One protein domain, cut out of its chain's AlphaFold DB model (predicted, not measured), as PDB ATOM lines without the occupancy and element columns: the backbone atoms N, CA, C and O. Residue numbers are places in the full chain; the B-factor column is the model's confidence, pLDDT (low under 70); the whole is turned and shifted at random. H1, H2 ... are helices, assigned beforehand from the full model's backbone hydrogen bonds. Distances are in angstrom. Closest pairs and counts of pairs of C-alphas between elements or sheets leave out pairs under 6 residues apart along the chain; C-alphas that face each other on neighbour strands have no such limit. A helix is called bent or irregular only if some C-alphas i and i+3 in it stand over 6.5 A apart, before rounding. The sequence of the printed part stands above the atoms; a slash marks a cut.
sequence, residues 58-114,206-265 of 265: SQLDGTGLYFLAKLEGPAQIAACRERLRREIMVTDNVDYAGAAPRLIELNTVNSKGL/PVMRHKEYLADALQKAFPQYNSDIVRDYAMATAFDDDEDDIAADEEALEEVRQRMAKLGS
ATOM      1  N   SER A  58      51.663 -20.360  28.996       93.56
ATOM      2  CA  SER A  58      51.224 -19.945  30.332       93.56
ATOM      3  C   SER A  58      49.727 -19.622  30.425       93.56
ATOM      4  O   SER A  58      49.191 -19.546  31.525       93.56
ATOM      5  N   GLN A  59      49.025 -19.459  29.299       94.06
ATOM      6  CA  GLN A  59      47.574 -19.237  29.279       94.06
ATOM      7  C   GLN A  59      46.775 -20.545  29.353       94.06
ATOM      8  O   GLN A  59      45.562 -20.507  29.552       94.06
ATOM      9  N   LEU A  60      47.430 -21.698  29.188       95.50
ATOM     10  CA  LEU A  60      46.771 -22.995  29.263       95.50
ATOM     11  C   LEU A  60      46.412 -23.364  30.703       95.50
ATOM     12  O   LEU A  60      47.115 -23.037  31.669       95.50
ATOM     13  N   ASP A  61      45.308 -24.089  30.837       95.88
ATOM     14  CA  ASP A  61      44.899 -24.687  32.096       95.88
ATOM     15  C   ASP A  61      45.823 -25.863  32.470       95.88
ATOM     16  O   ASP A  61      46.608 -26.363  31.659       95.88
ATOM     17  N   GLY A  62      45.750 -26.317  33.724       94.44
ATOM     18  CA  GLY A  62      46.589 -27.425  34.198       94.44
ATOM     19  C   GLY A  62      46.395 -28.712  33.388       94.44
ATOM     20  O   GLY A  62      47.357 -29.448  33.160       94.44
ATOM     21  N   THR A  63      45.176 -28.954  32.899       96.25
ATOM     22  CA  THR A  63      44.836 -30.126  32.084       96.25
ATOM     23  C   THR A  63      45.477 -30.046  30.703       96.25
ATOM     24  O   THR A  63      46.132 -30.997  30.278       96.25
ATOM     25  N   GLY A  64      45.347 -28.907  30.013       95.75
ATOM     26  CA  GLY A  64      45.971 -28.673  28.714       95.75
ATOM     27  C   GLY A  64      47.492 -28.780  28.778       95.75
ATOM     28  O   GLY A  64      48.098 -29.446  27.938       95.75
ATOM     29  N   LEU A  65      48.108 -28.222  29.823       96.31
ATOM     30  CA  LEU A  65      49.543 -28.373  30.064       96.31
ATOM     31  C   LEU A  65      49.951 -29.823  30.316       96.31
ATOM     32  O   LEU A  65      50.973 -30.262  29.795       96.31
ATOM     33  N   TYR A  66      49.182 -30.575  31.106       96.69
ATOM     34  CA  TYR A  66      49.461 -31.990  31.343       96.69
ATOM     35  C   TYR A  66      49.423 -32.788  30.037       96.69
ATOM     36  O   TYR A  66      50.349 -33.548  29.759       96.69
ATOM     37  N   PHE A  67      48.398 -32.579  29.207       96.19
ATOM     38  CA  PHE A  67      48.299 -33.256  27.916       96.19
ATOM     39  C   PHE A  67      49.454 -32.887  26.981       96.19
ATOM     40  O   PHE A  67      50.064 -33.786  26.409       96.19
ATOM     41  N   LEU A  68      49.813 -31.603  26.871       95.94
ATOM     42  CA  LEU A  68      50.954 -31.175  26.053       95.94
ATOM     43  C   LEU A  68      52.293 -31.706  26.575       95.94
ATOM     44  O   LEU A  68      53.133 -32.104  25.779       95.94
ATOM     45  N   ALA A  69      52.477 -31.782  27.893       95.94
ATOM     46  CA  ALA A  69      53.677 -32.349  28.511       95.94
ATOM     47  C   ALA A  69      53.837 -33.860  28.250       95.94
ATOM     48  O   ALA A  69      54.948 -34.391  28.305       95.94
ATOM     49  N   LYS A  70      52.735 -34.574  27.983       94.88
ATOM     50  CA  LYS A  70      52.746 -36.010  27.653       94.88
ATOM     51  C   LYS A  70      52.818 -36.294  26.155       94.88
ATOM     52  O   LYS A  70      53.100 -37.430  25.783       94.88
ATOM     53  N   LEU A  71      52.577 -35.298  25.308       93.38
ATOM     54  CA  LEU A  71      52.754 -35.414  23.866       93.38
ATOM     55  C   LEU A  71      54.235 -35.240  23.515       93.38
ATOM     56  O   LEU A  71      54.886 -34.316  23.993       93.38
ATOM     57  N   GLU A  72      54.769 -36.121  22.670       87.25
ATOM     58  CA  GLU A  72      56.120 -35.958  22.128       87.25
ATOM     59  C   GLU A  72      56.130 -34.816  21.100       87.25
ATOM     60  O   GLU A  72      55.301 -34.784  20.186       87.25
ATOM     61  N   GLY A  73      57.061 -33.869  21.240       89.38
ATOM     62  CA  GLY A  73      57.222 -32.770  20.291       89.38
ATOM     63  C   GLY A  73      57.841 -31.506  20.898       89.38
ATOM     64  O   GLY A  73      58.123 -31.465  22.093       89.38
ATOM     65  N   PRO A  74      58.013 -30.441  20.095       86.31
ATOM     66  CA  PRO A  74      58.678 -29.211  20.540       86.31
ATOM     67  C   PRO A  74      57.912 -28.485  21.657       86.31
ATOM     68  O   PRO A  74      58.513 -27.878  22.536       86.31
ATOM     69  N   ALA A  75      56.579 -28.589  21.680       90.19
ATOM     70  CA  ALA A  75      55.750 -27.980  22.722       90.19
ATOM     71  C   ALA A  75      55.882 -28.671  24.095       90.19
ATOM     72  O   ALA A  75      55.461 -28.108  25.107       90.19
ATOM     73  N   GLN A  76      56.456 -29.878  24.141       94.75
ATOM     74  CA  GLN A  76      56.568 -30.677  25.357       94.75
ATOM     75  C   GLN A  76      57.422 -29.983  26.419       94.75
ATOM     76  O   GLN A  76      57.029 -29.924  27.583       94.75
ATOM     77  N   ILE A  77      58.574 -29.440  26.018       94.88
ATOM     78  CA  ILE A  77      59.545 -28.822  26.929       94.88
ATOM     79  C   ILE A  77      58.922 -27.599  27.593       94.88
ATOM     80  O   ILE A  77      58.892 -27.518  28.819       94.88
ATOM     81  N   ALA A  78      58.325 -26.713  26.793       95.12
ATOM     82  CA  ALA A  78      57.632 -25.530  27.284       95.12
ATOM     83  C   ALA A  78      56.466 -25.895  28.226       95.12
ATOM     84  O   ALA A  78      56.283 -25.256  29.262       95.12
ATOM     85  N   ALA A  79      55.714 -26.964  27.927       96.38
ATOM     86  CA  ALA A  79      54.634 -27.442  28.790       96.38
ATOM     87  C   ALA A  79      55.157 -27.994  30.127       96.38
ATOM     88  O   ALA A  79      54.637 -27.646  31.187       96.38
ATOM     89  N   CYS A  80      56.190 -28.842  30.095       97.06
ATOM     90  CA  CYS A  80      56.830 -29.386  31.294       97.06
ATOM     91  C   CYS A  80      57.445 -28.279  32.156       97.06
ATOM     92  O   CYS A  80      57.276 -28.288  33.374       97.06
ATOM     93  N   ARG A  81      58.113 -27.309  31.524       96.69
ATOM     94  CA  ARG A  81      58.719 -26.146  32.176       96.69
ATOM     95  C   ARG A  81      57.671 -25.281  32.870       96.69
ATOM     96  O   ARG A  81      57.840 -24.946  34.037       96.69
ATOM     97  N   GLU A  82      56.567 -24.969  32.192       97.56
ATOM     98  CA  GLU A  82      55.466 -24.196  32.776       97.56
ATOM     99  C   GLU A  82      54.795 -24.950  33.936       97.56
ATOM    100  O   GLU A  82      54.505 -24.359  34.978       97.56
ATOM    101  N   ARG A  83      54.601 -26.272  33.818       98.00
ATOM    102  CA  ARG A  83      54.099 -27.101  34.931       98.00
ATOM    103  C   ARG A  83      55.029 -27.051  36.140       98.00
ATOM    104  O   ARG A  83      54.548 -26.869  37.255       98.00
ATOM    105  N   LEU A  84      56.338 -27.186  35.923       98.12
ATOM    106  CA  LEU A  84      57.340 -27.097  36.984       98.12
ATOM    107  C   LEU A  84      57.378 -25.699  37.613       98.12
ATOM    108  O   LEU A  84      57.449 -25.580  38.830       98.12
ATOM    109  N   ARG A  85      57.259 -24.637  36.810       98.06
ATOM    110  CA  ARG A  85      57.185 -23.260  37.312       98.06
ATOM    111  C   ARG A  85      55.981 -23.055  38.227       98.06
ATOM    112  O   ARG A  85      56.142 -22.517  39.319       98.06
ATOM    113  N   ARG A  86      54.793 -23.520  37.826       98.12
ATOM    114  CA  ARG A  86      53.583 -23.445  38.665       98.12
ATOM    115  C   ARG A  86      53.732 -24.233  39.963       98.12
ATOM    116  O   ARG A  86      53.293 -23.760  41.005       98.12
ATOM    117  N   GLU A  87      54.378 -25.394  39.910       98.44
ATOM    118  CA  GLU A  87      54.689 -26.190  41.100       98.44
ATOM    119  C   GLU A  87      55.614 -25.436  42.068       98.44
ATOM    120  O   GLU A  87      55.344 -25.398  43.268       98.44
ATOM    121  N   ILE A  88      56.661 -24.778  41.554       98.38
ATOM    122  CA  ILE A  88      57.561 -23.927  42.349       98.38
ATOM    123  C   ILE A  88      56.782 -22.771  42.986       98.38
ATOM    124  O   ILE A  88      56.912 -22.546  44.183       98.38
ATOM    125  N   MET A  89      55.934 -22.072  42.223       98.19
ATOM    126  CA  MET A  89      55.117 -20.965  42.743       98.19
ATOM    127  C   MET A  89      54.230 -21.402  43.912       98.19
ATOM    128  O   MET A  89      54.154 -20.705  44.920       98.19
ATOM    129  N   VAL A  90      53.574 -22.560  43.790       98.44
ATOM    130  CA  VAL A  90      52.693 -23.102  44.836       98.44
ATOM    131  C   VAL A  90      53.492 -23.580  46.051       98.44
ATOM    132  O   VAL A  90      53.098 -23.300  47.179       98.44
ATOM    133  N   THR A  91      54.605 -24.282  45.833       98.31
ATOM    134  CA  THR A  91      55.405 -24.893  46.909       98.31
ATOM    135  C   THR A  91      56.201 -23.852  47.694       98.31
ATOM    136  O   THR A  91      56.197 -23.871  48.924       98.31
ATOM    137  N   ASP A  92      56.844 -22.920  46.990       98.25
ATOM    138  CA  ASP A  92      57.722 -21.906  47.583       98.25
ATOM    139  C   ASP A  92      56.960 -20.604  47.911       98.25
ATOM    140  O   ASP A  92      57.526 -19.688  48.507       98.25
ATOM    141  N   ASN A  93      55.668 -20.525  47.558       98.06
ATOM    142  CA  ASN A  93      54.803 -19.352  47.726       98.06
ATOM    143  C   ASN A  93      55.417 -18.072  47.125       98.06
ATOM    144  O   ASN A  93      55.470 -17.016  47.760       98.06
ATOM    145  N   VAL A  94      55.903 -18.192  45.890       97.81
ATOM    146  CA  VAL A  94      56.522 -17.107  45.117       97.81
ATOM    147  C   VAL A  94      55.674 -16.748  43.902       97.81
ATOM    148  O   VAL A  94      54.861 -17.539  43.419       97.81
ATOM    149  N   ASP A  95      55.863 -15.534  43.395       96.50
ATOM    150  CA  ASP A  95      55.268 -15.116  42.135       96.50
ATOM    151  C   ASP A  95      55.993 -15.748  40.933       96.50
ATOM    152  O   ASP A  95      56.989 -16.466  41.055       96.50
ATOM    153  N   TYR A  96      55.473 -15.487  39.735       94.44
ATOM    154  CA  TYR A  96      56.006 -16.066  38.503       94.44
ATOM    155  C   TYR A  96      57.473 -15.677  38.255       94.44
ATOM    156  O   TYR A  96      58.261 -16.509  37.807       94.44
ATOM    157  N   ALA A  97      57.849 -14.432  38.575       93.06
ATOM    158  CA  ALA A  97      59.228 -13.961  38.468       93.06
ATOM    159  C   ALA A  97      60.126 -14.593  39.544       93.06
ATOM    160  O   ALA A  97      61.237 -15.024  39.244       93.06
ATOM    161  N   GLY A  98      59.632 -14.727  40.778       95.25
ATOM    162  CA  GLY A  98      60.339 -15.375  41.879       95.25
ATOM    163  C   GLY A  98      60.596 -16.871  41.676       95.25
ATOM    164  O   GLY A  98      61.527 -17.408  42.272       95.25
ATOM    165  N   ALA A  99      59.838 -17.544  40.805       96.94
ATOM    166  CA  ALA A  99      60.076 -18.944  40.448       96.94
ATOM    167  C   ALA A  99      61.252 -19.144  39.469       96.94
ATOM    168  O   ALA A  99      61.848 -20.225  39.436       96.94
ATOM    169  N   ALA A 100      61.613 -18.125  38.678       95.69
ATOM    170  CA  ALA A 100      62.633 -18.236  37.632       95.69
ATOM    171  C   ALA A 100      64.037 -18.612  38.156       95.69
ATOM    172  O   ALA A 100      64.622 -19.549  37.612       95.69
ATOM    173  N   PRO A 101      64.571 -18.013  39.245       96.50
ATOM    174  CA  PRO A 101      65.873 -18.406  39.792       96.50
ATOM    175  C   PRO A 101      65.946 -19.892  40.157       96.50
ATOM    176  O   PRO A 101      66.971 -20.543  39.963       96.50
ATOM    177  N   ARG A 102      64.839 -20.445  40.661       97.81
ATOM    178  CA  ARG A 102      64.765 -21.849  41.058       97.81
ATOM    179  C   ARG A 102      64.728 -22.767  39.848       97.81
ATOM    180  O   ARG A 102      65.429 -23.772  39.813       97.81
ATOM    181  N   LEU A 103      63.975 -22.378  38.825       96.62
ATOM    182  CA  LEU A 103      63.927 -23.084  37.552       96.62
ATOM    183  C   LEU A 103      65.309 -23.143  36.872       96.62
ATOM    184  O   LEU A 103      65.710 -24.209  36.409       96.62
ATOM    185  N   ILE A 104      66.064 -22.038  36.892       95.38
ATOM    186  CA  ILE A 104      67.442 -21.967  36.371       95.38
ATOM    187  C   ILE A 104      68.368 -22.920  37.140       95.38
ATOM    188  O   ILE A 104      69.177 -23.631  36.538       95.38
ATOM    189  N   GLU A 105      68.238 -22.990  38.468       96.50
ATOM    190  CA  GLU A 105      69.007 -23.924  39.296       96.50
ATOM    191  C   GLU A 105      68.694 -25.389  38.952       96.50
ATOM    192  O   GLU A 105      69.618 -26.183  38.746       96.50
ATOM    193  N   LEU A 106      67.407 -25.743  38.825       96.44
ATOM    194  CA  LEU A 106      66.972 -27.074  38.390       96.44
ATOM    195  C   LEU A 106      67.553 -27.423  37.017       96.44
ATOM    196  O   LEU A 106      68.112 -28.515  36.858       96.44
ATOM    197  N   ASN A 107      67.490 -26.505  36.048       95.31
ATOM    198  CA  ASN A 107      68.065 -26.772  34.735       95.31
ATOM    199  C   ASN A 107      69.584 -26.917  34.786       95.31
ATOM    200  O   ASN A 107      70.137 -27.825  34.179       95.31
ATOM    201  N   THR A 108      70.273 -26.075  35.555       94.44
ATOM    202  CA  THR A 108      71.729 -26.159  35.724       94.44
ATOM    203  C   THR A 108      72.141 -27.511  36.301       94.44
ATOM    204  O   THR A 108      73.186 -28.050  35.948       94.44
ATOM    205  N   VAL A 109      71.343 -28.095  37.198       95.56
ATOM    206  CA  VAL A 109      71.598 -29.449  37.708       95.56
ATOM    207  C   VAL A 109      71.322 -30.507  36.639       95.56
ATOM    208  O   VAL A 109      72.134 -31.421  36.492       95.56
ATOM    209  N   ASN A 110      70.229 -30.379  35.884       95.25
ATOM    210  CA  ASN A 110      69.848 -31.359  34.866       95.25
ATOM    211  C   ASN A 110      70.781 -31.354  33.640       95.25
ATOM    212  O   ASN A 110      71.082 -32.407  33.078       95.25
ATOM    213  N   SER A 111      71.292 -30.182  33.258       93.50
ATOM    214  CA  SER A 111      72.133 -29.987  32.074       93.50
ATOM    215  C   SER A 111      73.613 -30.317  32.292       93.50
ATOM    216  O   SER A 111      74.390 -30.416  31.333       93.50
ATOM    217  N   LYS A 112      74.029 -30.571  33.542       93.31
ATOM    218  CA  LYS A 112      75.415 -30.926  33.884       93.31
ATOM    219  C   LYS A 112      75.897 -32.139  33.092       93.31
ATOM    220  O   LYS A 112      75.462 -33.274  33.281       93.31
ATOM    221  N   GLY A 113      76.878 -31.893  32.225       88.62
ATOM    222  CA  GLY A 113      77.518 -32.926  31.415       88.62
ATOM    223  C   GLY A 113      76.725 -33.361  30.180       88.62
ATOM    224  O   GLY A 113      77.168 -34.292  29.503       88.62
ATOM    225  N   LEU A 114      75.608 -32.701  29.841       89.38
ATOM    226  CA  LEU A 114      74.876 -32.983  28.599       89.38
ATOM    227  C   LEU A 114      75.737 -32.727  27.360       89.38
ATOM    228  O   LEU A 114      75.739 -33.554  26.452       89.38
ATOM    229  N   PRO A 206      68.954 -47.166  25.317       89.62
ATOM    230  CA  PRO A 206      69.973 -46.479  26.119       89.62
ATOM    231  C   PRO A 206      69.633 -45.006  26.390       89.62
ATOM    232  O   PRO A 206      69.921 -44.493  27.469       89.62
ATOM    233  N   VAL A 207      68.972 -44.353  25.429       90.62
ATOM    234  CA  VAL A 207      68.451 -42.986  25.539       90.62
ATOM    235  C   VAL A 207      67.425 -42.890  26.667       90.62
ATOM    236  O   VAL A 207      67.575 -42.043  27.541       90.62
ATOM    237  N   MET A 208      66.434 -43.787  26.706       92.56
ATOM    238  CA  MET A 208      65.425 -43.799  27.770       92.56
ATOM    239  C   MET A 208      66.040 -44.058  29.147       92.56
ATOM    240  O   MET A 208      65.758 -43.311  30.077       92.56
ATOM    241  N   ARG A 209      66.968 -45.019  29.265       94.12
ATOM    242  CA  ARG A 209      67.695 -45.255  30.530       94.12
ATOM    243  C   ARG A 209      68.454 -44.017  30.993       94.12
ATOM    244  O   ARG A 209      68.542 -43.744  32.186       94.12
ATOM    245  N   HIS A 210      69.027 -43.269  30.054       93.31
ATOM    246  CA  HIS A 210      69.709 -42.031  30.390       93.31
ATOM    247  C   HIS A 210      68.727 -40.956  30.884       93.31
ATOM    248  O   HIS A 210      69.029 -40.308  31.888       93.31
ATOM    249  N   LYS A 211      67.566 -40.799  30.233       95.12
ATOM    250  CA  LYS A 211      66.500 -39.890  30.687       95.12
ATOM    251  C   LYS A 211      66.032 -40.234  32.103       95.12
ATOM    252  O   LYS A 211      65.918 -39.345  32.936       95.12
ATOM    253  N   GLU A 212      65.824 -41.518  32.384       96.12
ATOM    254  CA  GLU A 212      65.455 -42.007  33.720       96.12
ATOM    255  C   GLU A 212      66.533 -41.691  34.758       96.12
ATOM    256  O   GLU A 212      66.227 -41.145  35.810       96.12
ATOM    257  N   TYR A 213      67.807 -41.930  34.433       95.62
ATOM    258  CA  TYR A 213      68.916 -41.585  35.324       95.62
ATOM    259  C   TYR A 213      68.951 -40.088  35.678       95.62
ATOM    260  O   TYR A 213      69.212 -39.738  36.828       95.62
ATOM    261  N   LEU A 214      68.709 -39.203  34.702       95.75
ATOM    262  CA  LEU A 214      68.648 -37.757  34.944       95.75
ATOM    263  C   LEU A 214      67.447 -37.382  35.809       95.75
ATOM    264  O   LEU A 214      67.605 -36.629  36.767       95.75
ATOM    265  N   ALA A 215      66.280 -37.952  35.519       97.31
ATOM    266  CA  ALA A 215      65.084 -37.739  36.319       97.31
ATOM    267  C   ALA A 215      65.282 -38.160  37.778       97.31
ATOM    268  O   ALA A 215      65.006 -37.369  38.678       97.31
ATOM    269  N   ASP A 216      65.831 -39.350  38.019       97.88
ATOM    270  CA  ASP A 216      66.116 -39.846  39.366       97.88
ATOM    271  C   ASP A 216      67.133 -38.954  40.093       97.88
ATOM    272  O   ASP A 216      67.018 -38.718  41.298       97.88
ATOM    273  N   ALA A 217      68.154 -38.465  39.380       97.00
ATOM    274  CA  ALA A 217      69.144 -37.553  39.942       97.00
ATOM    275  C   ALA A 217      68.518 -36.203  40.324       97.00
ATOM    276  O   ALA A 217      68.797 -35.692  41.410       97.00
ATOM    277  N   LEU A 218      67.645 -35.653  39.473       97.56
ATOM    278  CA  LEU A 218      66.981 -34.374  39.716       97.56
ATOM    279  C   LEU A 218      65.956 -34.470  40.853       97.56
ATOM    280  O   LEU A 218      65.954 -33.626  41.744       97.56
ATOM    281  N   GLN A 219      65.151 -35.535  40.894       98.19
ATOM    282  CA  GLN A 219      64.219 -35.803  41.996       98.19
ATOM    283  C   GLN A 219      64.938 -35.914  43.347       98.19
ATOM    284  O   GLN A 219      64.461 -35.386  44.349       98.19
ATOM    285  N   LYS A 220      66.106 -36.571  43.386       98.19
ATOM    286  CA  LYS A 220      66.922 -36.666  44.607       98.19
ATOM    287  C   LYS A 220      67.485 -35.316  45.043       98.19
ATOM    288  O   LYS A 220      67.650 -35.101  46.240       98.19
ATOM    289  N   ALA A 221      67.806 -34.438  44.094       98.06
ATOM    290  CA  ALA A 221      68.316 -33.102  44.383       98.06
ATOM    291  C   ALA A 221      67.216 -32.143  44.870       98.06
ATOM    292  O   ALA A 221      67.499 -31.279  45.696       98.06
ATOM    293  N   PHE A 222      65.975 -32.321  44.405       98.19
ATOM    294  CA  PHE A 222      64.841 -31.445  44.720       98.19
ATOM    295  C   PHE A 222      63.616 -32.229  45.239       98.19
ATOM    296  O   PHE A 222      62.573 -32.252  44.580       98.19
ATOM    297  N   PRO A 223      63.712 -32.874  46.419       98.31
ATOM    298  CA  PRO A 223      62.642 -33.716  46.958       98.31
ATOM    299  C   PRO A 223      61.398 -32.939  47.422       98.31
ATOM    300  O   PRO A 223      60.383 -33.559  47.726       98.31
ATOM    301  N   GLN A 224      61.469 -31.609  47.521       98.31
ATOM    302  CA  GLN A 224      60.357 -30.767  47.970       98.31
ATOM    303  C   GLN A 224      59.243 -30.588  46.927       98.31
ATOM    304  O   GLN A 224      58.118 -30.285  47.309       98.31
ATOM    305  N   TYR A 225      59.540 -30.765  45.636       98.44
ATOM    306  CA  TYR A 225      58.567 -30.590  44.552       98.44
ATOM    307  C   TYR A 225      57.924 -31.924  44.165       98.44
ATOM    308  O   TYR A 225      58.488 -32.997  44.401       98.44
ATOM    309  N   ASN A 226      56.761 -31.879  43.510       98.19
ATOM    310  CA  ASN A 226      56.118 -33.082  43.000       98.19
ATOM    311  C   ASN A 226      57.053 -33.898  42.086       98.19
ATOM    312  O   ASN A 226      57.474 -33.452  41.013       98.19
ATOM    313  N   SER A 227      57.324 -35.139  42.501       98.06
ATOM    314  CA  SER A 227      58.277 -36.021  41.826       98.06
ATOM    315  C   SER A 227      57.926 -36.295  40.358       98.06
ATOM    316  O   SER A 227      58.833 -36.355  39.528       98.06
ATOM    317  N   ASP A 228      56.642 -36.391  40.000       97.69
ATOM    318  CA  ASP A 228      56.221 -36.644  38.619       97.69
ATOM    319  C   ASP A 228      56.465 -35.424  37.725       97.69
ATOM    320  O   ASP A 228      56.885 -35.578  36.580       97.69
ATOM    321  N   ILE A 229      56.255 -34.209  38.244       98.12
ATOM    322  CA  ILE A 229      56.504 -32.961  37.506       98.12
ATOM    323  C   ILE A 229      58.004 -32.773  37.267       98.12
ATOM    324  O   ILE A 229      58.418 -32.496  36.140       98.12
ATOM    325  N   VAL A 230      58.826 -32.984  38.301       98.19
ATOM    326  CA  VAL A 230      60.292 -32.902  38.194       98.19
ATOM    327  C   VAL A 230      60.826 -33.948  37.215       98.19
ATOM    328  O   VAL A 230      61.682 -33.639  36.388       98.19
ATOM    329  N   ARG A 231      60.295 -35.176  37.259       97.69
ATOM    330  CA  ARG A 231      60.650 -36.250  36.319       97.69
ATOM    331  C   ARG A 231      60.263 -35.917  34.886       97.69
ATOM    332  O   ARG A 231      61.099 -36.073  34.001       97.69
ATOM    333  N   ASP A 232      59.038 -35.449  34.657       97.00
ATOM    334  CA  ASP A 232      58.566 -35.045  33.328       97.00
ATOM    335  C   ASP A 232      59.458 -33.939  32.736       97.00
ATOM    336  O   ASP A 232      59.840 -34.016  31.567       97.00
ATOM    337  N   TYR A 233      59.840 -32.947  33.548       97.25
ATOM    338  CA  TYR A 233      60.768 -31.891  33.142       97.25
ATOM    339  C   TYR A 233      62.160 -32.439  32.815       97.25
ATOM    340  O   TYR A 233      62.657 -32.213  31.713       97.25
ATOM    341  N   ALA A 234      62.754 -33.230  33.714       96.62
ATOM    342  CA  ALA A 234      64.089 -33.791  33.519       96.62
ATOM    343  C   ALA A 234      64.196 -34.652  32.251       96.62
ATOM    344  O   ALA A 234      65.193 -34.597  31.530       96.62
ATOM    345  N   MET A 235      63.163 -35.455  31.970       96.00
ATOM    346  CA  MET A 235      63.105 -36.305  30.780       96.00
ATOM    347  C   MET A 235      62.906 -35.502  29.488       96.00
ATOM    348  O   MET A 235      63.386 -35.938  28.432       96.00
ATOM    349  N   ALA A 236      62.196 -34.370  29.557       95.25
ATOM    350  CA  ALA A 236      61.973 -33.479  28.423       95.25
ATOM    351  C   ALA A 236      63.258 -32.724  28.041       95.25
ATOM    352  O   ALA A 236      63.611 -32.705  26.867       95.25
ATOM    353  N   THR A 237      64.016 -32.214  29.017       94.44
ATOM    354  CA  THR A 237      65.248 -31.429  28.779       94.44
ATOM    355  C   THR A 237      66.531 -32.271  28.693       94.44
ATOM    356  O   THR A 237      67.644 -31.757  28.663       94.44
ATOM    357  N   ALA A 238      66.414 -33.602  28.635       92.88
ATOM    358  CA  ALA A 238      67.571 -34.503  28.628       92.88
ATOM    359  C   ALA A 238      68.456 -34.404  27.367       92.88
ATOM    360  O   ALA A 238      69.618 -34.807  27.406       92.88
ATOM    361  N   PHE A 239      67.913 -33.940  26.238       86.88
ATOM    362  CA  PHE A 239      68.651 -33.809  24.970       86.88
ATOM    363  C   PHE A 239      68.428 -32.477  24.263       86.88
ATOM    364  O   PHE A 239      69.276 -32.084  23.466       86.88
ATOM    365  N   ASP A 240      67.358 -31.776  24.600       85.31
ATOM    366  CA  ASP A 240      67.059 -30.444  24.106       85.31
ATOM    367  C   ASP A 240      67.260 -29.493  25.285       85.31
ATOM    368  O   ASP A 240      66.654 -29.669  26.344       85.31
ATOM    369  N   ASP A 241      68.209 -28.574  25.143       76.06
ATOM    370  CA  ASP A 241      68.435 -27.516  26.119       76.06
ATOM    371  C   ASP A 241      67.348 -26.455  25.950       76.06
ATOM    372  O   ASP A 241      67.021 -26.032  24.848       76.06
ATOM    373  N   ASP A 242      66.791 -26.007  27.066       84.12
ATOM    374  CA  ASP A 242      65.900 -24.852  27.145       84.12
ATOM    375  C   ASP A 242      66.708 -23.559  27.367       84.12
ATOM    376  O   ASP A 242      66.301 -22.679  28.130       84.12
ATOM    377  N   GLU A 243      67.882 -23.476  26.722       86.62
ATOM    378  CA  GLU A 243      68.880 -22.412  26.895       86.62
ATOM    379  C   GLU A 243      68.325 -21.048  26.479       86.62
ATOM    380  O   GLU A 243      68.450 -20.098  27.246       86.62
ATOM    381  N   ASP A 244      67.627 -20.967  25.343       88.88
ATOM    382  CA  ASP A 244      67.005 -19.723  24.869       88.88
ATOM    383  C   ASP A 244      65.958 -19.194  25.867       88.88
ATOM    384  O   ASP A 244      65.944 -18.012  26.211       88.88
ATOM    385  N   ASP A 245      65.108 -20.083  26.392       89.31
ATOM    386  CA  ASP A 245      64.091 -19.722  27.383       89.31
ATOM    387  C   ASP A 245      64.732 -19.325  28.725       89.31
ATOM    388  O   ASP A 245      64.200 -18.491  29.460       89.31
ATOM    389  N   ILE A 246      65.859 -19.942  29.098       89.19
ATOM    390  CA  ILE A 246      66.630 -19.571  30.297       89.19
ATOM    391  C   ILE A 246      67.273 -18.208  30.133       89.19
ATOM    392  O   ILE A 246      67.137 -17.388  31.034       89.19
ATOM    393  N   ALA A 247      67.910 -17.951  28.994       91.75
ATOM    394  CA  ALA A 247      68.500 -16.658  28.695       91.75
ATOM    395  C   ALA A 247      67.440 -15.546  28.759       91.75
ATOM    396  O   ALA A 247      67.682 -14.498  29.355       91.75
ATOM    397  N   ALA A 248      66.235 -15.806  28.240       90.75
ATOM    398  CA  ALA A 248      65.114 -14.873  28.327       90.75
ATOM    399  C   ALA A 248      64.645 -14.622  29.775       90.75
ATOM    400  O   ALA A 248      64.366 -13.480  30.147       90.75
ATOM    401  N   ASP A 249      64.563 -15.660  30.617       88.69
ATOM    402  CA  ASP A 249      64.235 -15.491  32.040       88.69
ATOM    403  C   ASP A 249      65.347 -14.741  32.804       88.69
ATOM    404  O   ASP A 249      65.046 -13.917  33.669       88.69
ATOM    405  N   GLU A 250      66.622 -15.003  32.500       91.19
ATOM    406  CA  GLU A 250      67.769 -14.304  33.096       91.19
ATOM    407  C   GLU A 250      67.769 -12.812  32.746       91.19
ATOM    408  O   GLU A 250      67.938 -11.972  33.633       91.19
ATOM    409  N   GLU A 251      67.513 -12.475  31.480       93.94
ATOM    410  CA  GLU A 251      67.362 -11.091  31.022       93.94
ATOM    411  C   GLU A 251      66.210 -10.392  31.757       93.94
ATOM    412  O   GLU A 251      66.390  -9.307  32.319       93.94
ATOM    413  N   ALA A 252      65.047 -11.045  31.853       89.44
ATOM    414  CA  ALA A 252      63.891 -10.502  32.563       89.44
ATOM    415  C   ALA A 252      64.172 -10.271  34.060       89.44
ATOM    416  O   ALA A 252      63.746  -9.260  34.631       89.44
ATOM    417  N   LEU A 253      64.904 -11.180  34.713       90.81
ATOM    418  CA  LEU A 253      65.317 -11.023  36.109       90.81
ATOM    419  C   LEU A 253      66.252  -9.825  36.294       90.81
ATOM    420  O   LEU A 253      66.096  -9.069  37.258       90.81
ATOM    421  N   GLU A 254      67.198  -9.632  35.377       93.75
ATOM    422  CA  GLU A 254      68.135  -8.512  35.420       93.75
ATOM    423  C   GLU A 254      67.417  -7.168  35.214       93.75
ATOM    424  O   GLU A 254      67.664  -6.214  35.959       93.75
ATOM    425  N   GLU A 255      66.433  -7.097  34.310       94.25
ATOM    426  CA  GLU A 255      65.591  -5.905  34.147       94.25
ATOM    427  C   GLU A 255      64.834  -5.536  35.431       94.25
ATOM    428  O   GLU A 255      64.793  -4.364  35.830       94.25
ATOM    429  N   VAL A 256      64.229  -6.524  36.101       91.38
ATOM    430  CA  VAL A 256      63.521  -6.306  37.373       91.38
ATOM    431  C   VAL A 256      64.494  -5.800  38.436       91.38
ATOM    432  O   VAL A 256      64.189  -4.834  39.142       91.38
ATOM    433  N   ARG A 257      65.694  -6.385  38.510       92.62
ATOM    434  CA  ARG A 257      66.749  -5.973  39.446       92.62
ATOM    435  C   ARG A 257      67.156  -4.517  39.240       92.62
ATOM    436  O   ARG A 257      67.214  -3.750  40.202       92.62
ATOM    437  N   GLN A 258      67.363  -4.113  37.988       95.75
ATOM    438  CA  GLN A 258      67.709  -2.739  37.626       95.75
ATOM    439  C   GLN A 258      66.587  -1.746  37.952       95.75
ATOM    440  O   GLN A 258      66.861  -0.631  38.401       95.75
ATOM    441  N   ARG A 259      65.316  -2.128  37.761       95.19
ATOM    442  CA  ARG A 259      64.165  -1.287  38.138       95.19
ATOM    443  C   ARG A 259      64.076  -1.089  39.648       95.19
ATOM    444  O   ARG A 259      63.875   0.038  40.091       95.19
ATOM    445  N   MET A 260      64.277  -2.147  40.430       92.56
ATOM    446  CA  MET A 260      64.265  -2.067  41.894       92.56
ATOM    447  C   MET A 260      65.410  -1.196  42.427       92.56
ATOM    448  O   MET A 260      65.191  -0.389  43.327       92.56
ATOM    449  N   ALA A 261      66.603  -1.283  41.828       95.75
ATOM    450  CA  ALA A 261      67.738  -0.431  42.191       95.75
ATOM    451  C   ALA A 261      67.454   1.067  41.969       95.75
ATOM    452  O   ALA A 261      67.841   1.887  42.797       95.75
ATOM    453  N   LYS A 262      66.736   1.421  40.894       96.69
ATOM    454  CA  LYS A 262      66.342   2.810  40.592       96.69
ATOM    455  C   LYS A 262      65.257   3.363  41.516       96.69
ATOM    456  O   LYS A 262      65.174   4.570  41.682       96.69
ATOM    457  N   LEU A 263      64.397   2.509  42.073       96.12
ATOM    458  CA  LEU A 263      63.350   2.933  43.012       96.12
ATOM    459  C   LEU A 263      63.877   3.123  44.441       96.12
ATOM    460  O   LEU A 263      63.237   3.804  45.237       96.12
ATOM    461  N   GLY A 264      65.010   2.498  44.771       92.81
ATOM    462  CA  GLY A 264      65.659   2.619  46.077       92.81
ATOM    463  C   GLY A 264      66.643   3.788  46.210       92.81
ATOM    464  O   GLY A 264      67.121   4.023  47.319       92.81
ATOM    465  N   SER A 265      66.966   4.483  45.112       80.38
ATOM    466  CA  SER A 265      67.837   5.671  45.061       80.38
ATOM    467  C   SER A 265      67.031   6.961  45.036       80.38
ATOM    468  O   SER A 265      67.399   7.898  45.776       80.38
TER     469      SER A 265
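This is residues 58 to 114 and 206 to 265 of the 265 residues of the protein "Hypothetical protein" of Haptolina ericina (UniProt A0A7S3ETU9). A long helix, H6, reaches out as an arm from a compact body of five shorter helices, mostly crossed where they pack, and its end, residues 257 to 265, sticks out free. In the body H2 and H3 form the core; the hairpin of H4 and H5 packs on them, H5 on H2 and H4 on H3, while H1 packs on the first part of H2. The printed part has 117 residues with six named helices, H1 to H6, and no named strand: all helix. It is compact, with a radius of gyration of the C-alphas of 14.9 A, yet elongated, spanning 55 by 33 by 26 A.

H6, residues 243 to 263, touches H3, residues 96 to 111, through its residues 246 to 253 alone, at a steep tilt of 39 degrees; the closest C-alphas, Ala 100 and Asp 249, are 6.4 A apart. H3 has a kink of 26 degrees near residue 103 and is only just irregular, C-alphas 98 and 101 being 6.6 A apart. H3 touches H2, residues 75 to 92, with residues 96 to 103 alone, closest at C-alphas Met 89 and Ala 99, 5.8 A. H2 touches H5, residues 227 to 236, opposite ways at 32 degrees, only just shallow, closest at C-alphas Cys 80 and Tyr 233, 5.0 A. H5 forms a helical hairpin with H4, residues 206 to 221; C-alphas Ala 215 and Arg 231 are closest, 4.7 A. H1, residues 62 to 70, touches residues 75 to 83 of H2, closest at C-alphas Ala 69 and Gln 76, 4.6 A. Every O i to N i+4 pair is within hydrogen-bond range in H1, H2, H4, H5 and H6, and 9 of 12 in H3.

H6 runs 30.5 A, from C-alpha 243 at (68.880, -22.412, 26.895) to C-alpha 263 at (63.350, 2.933, 43.012). H2 measures 25.7 A, H4 22.7 A and H3 22.3 A. H1 begins at C-alpha 62, (46.589, -27.425, 34.198).

The C-alphas farthest apart, Pro 206 and Ser 265, are 55.5 A apart. Residues 115 to 205 are not printed, and C-alphas 114 and 206 stand 14.6 A apart across this cut. Of the links printed whole, none is long. No printed residue is under 70 in pLDDT.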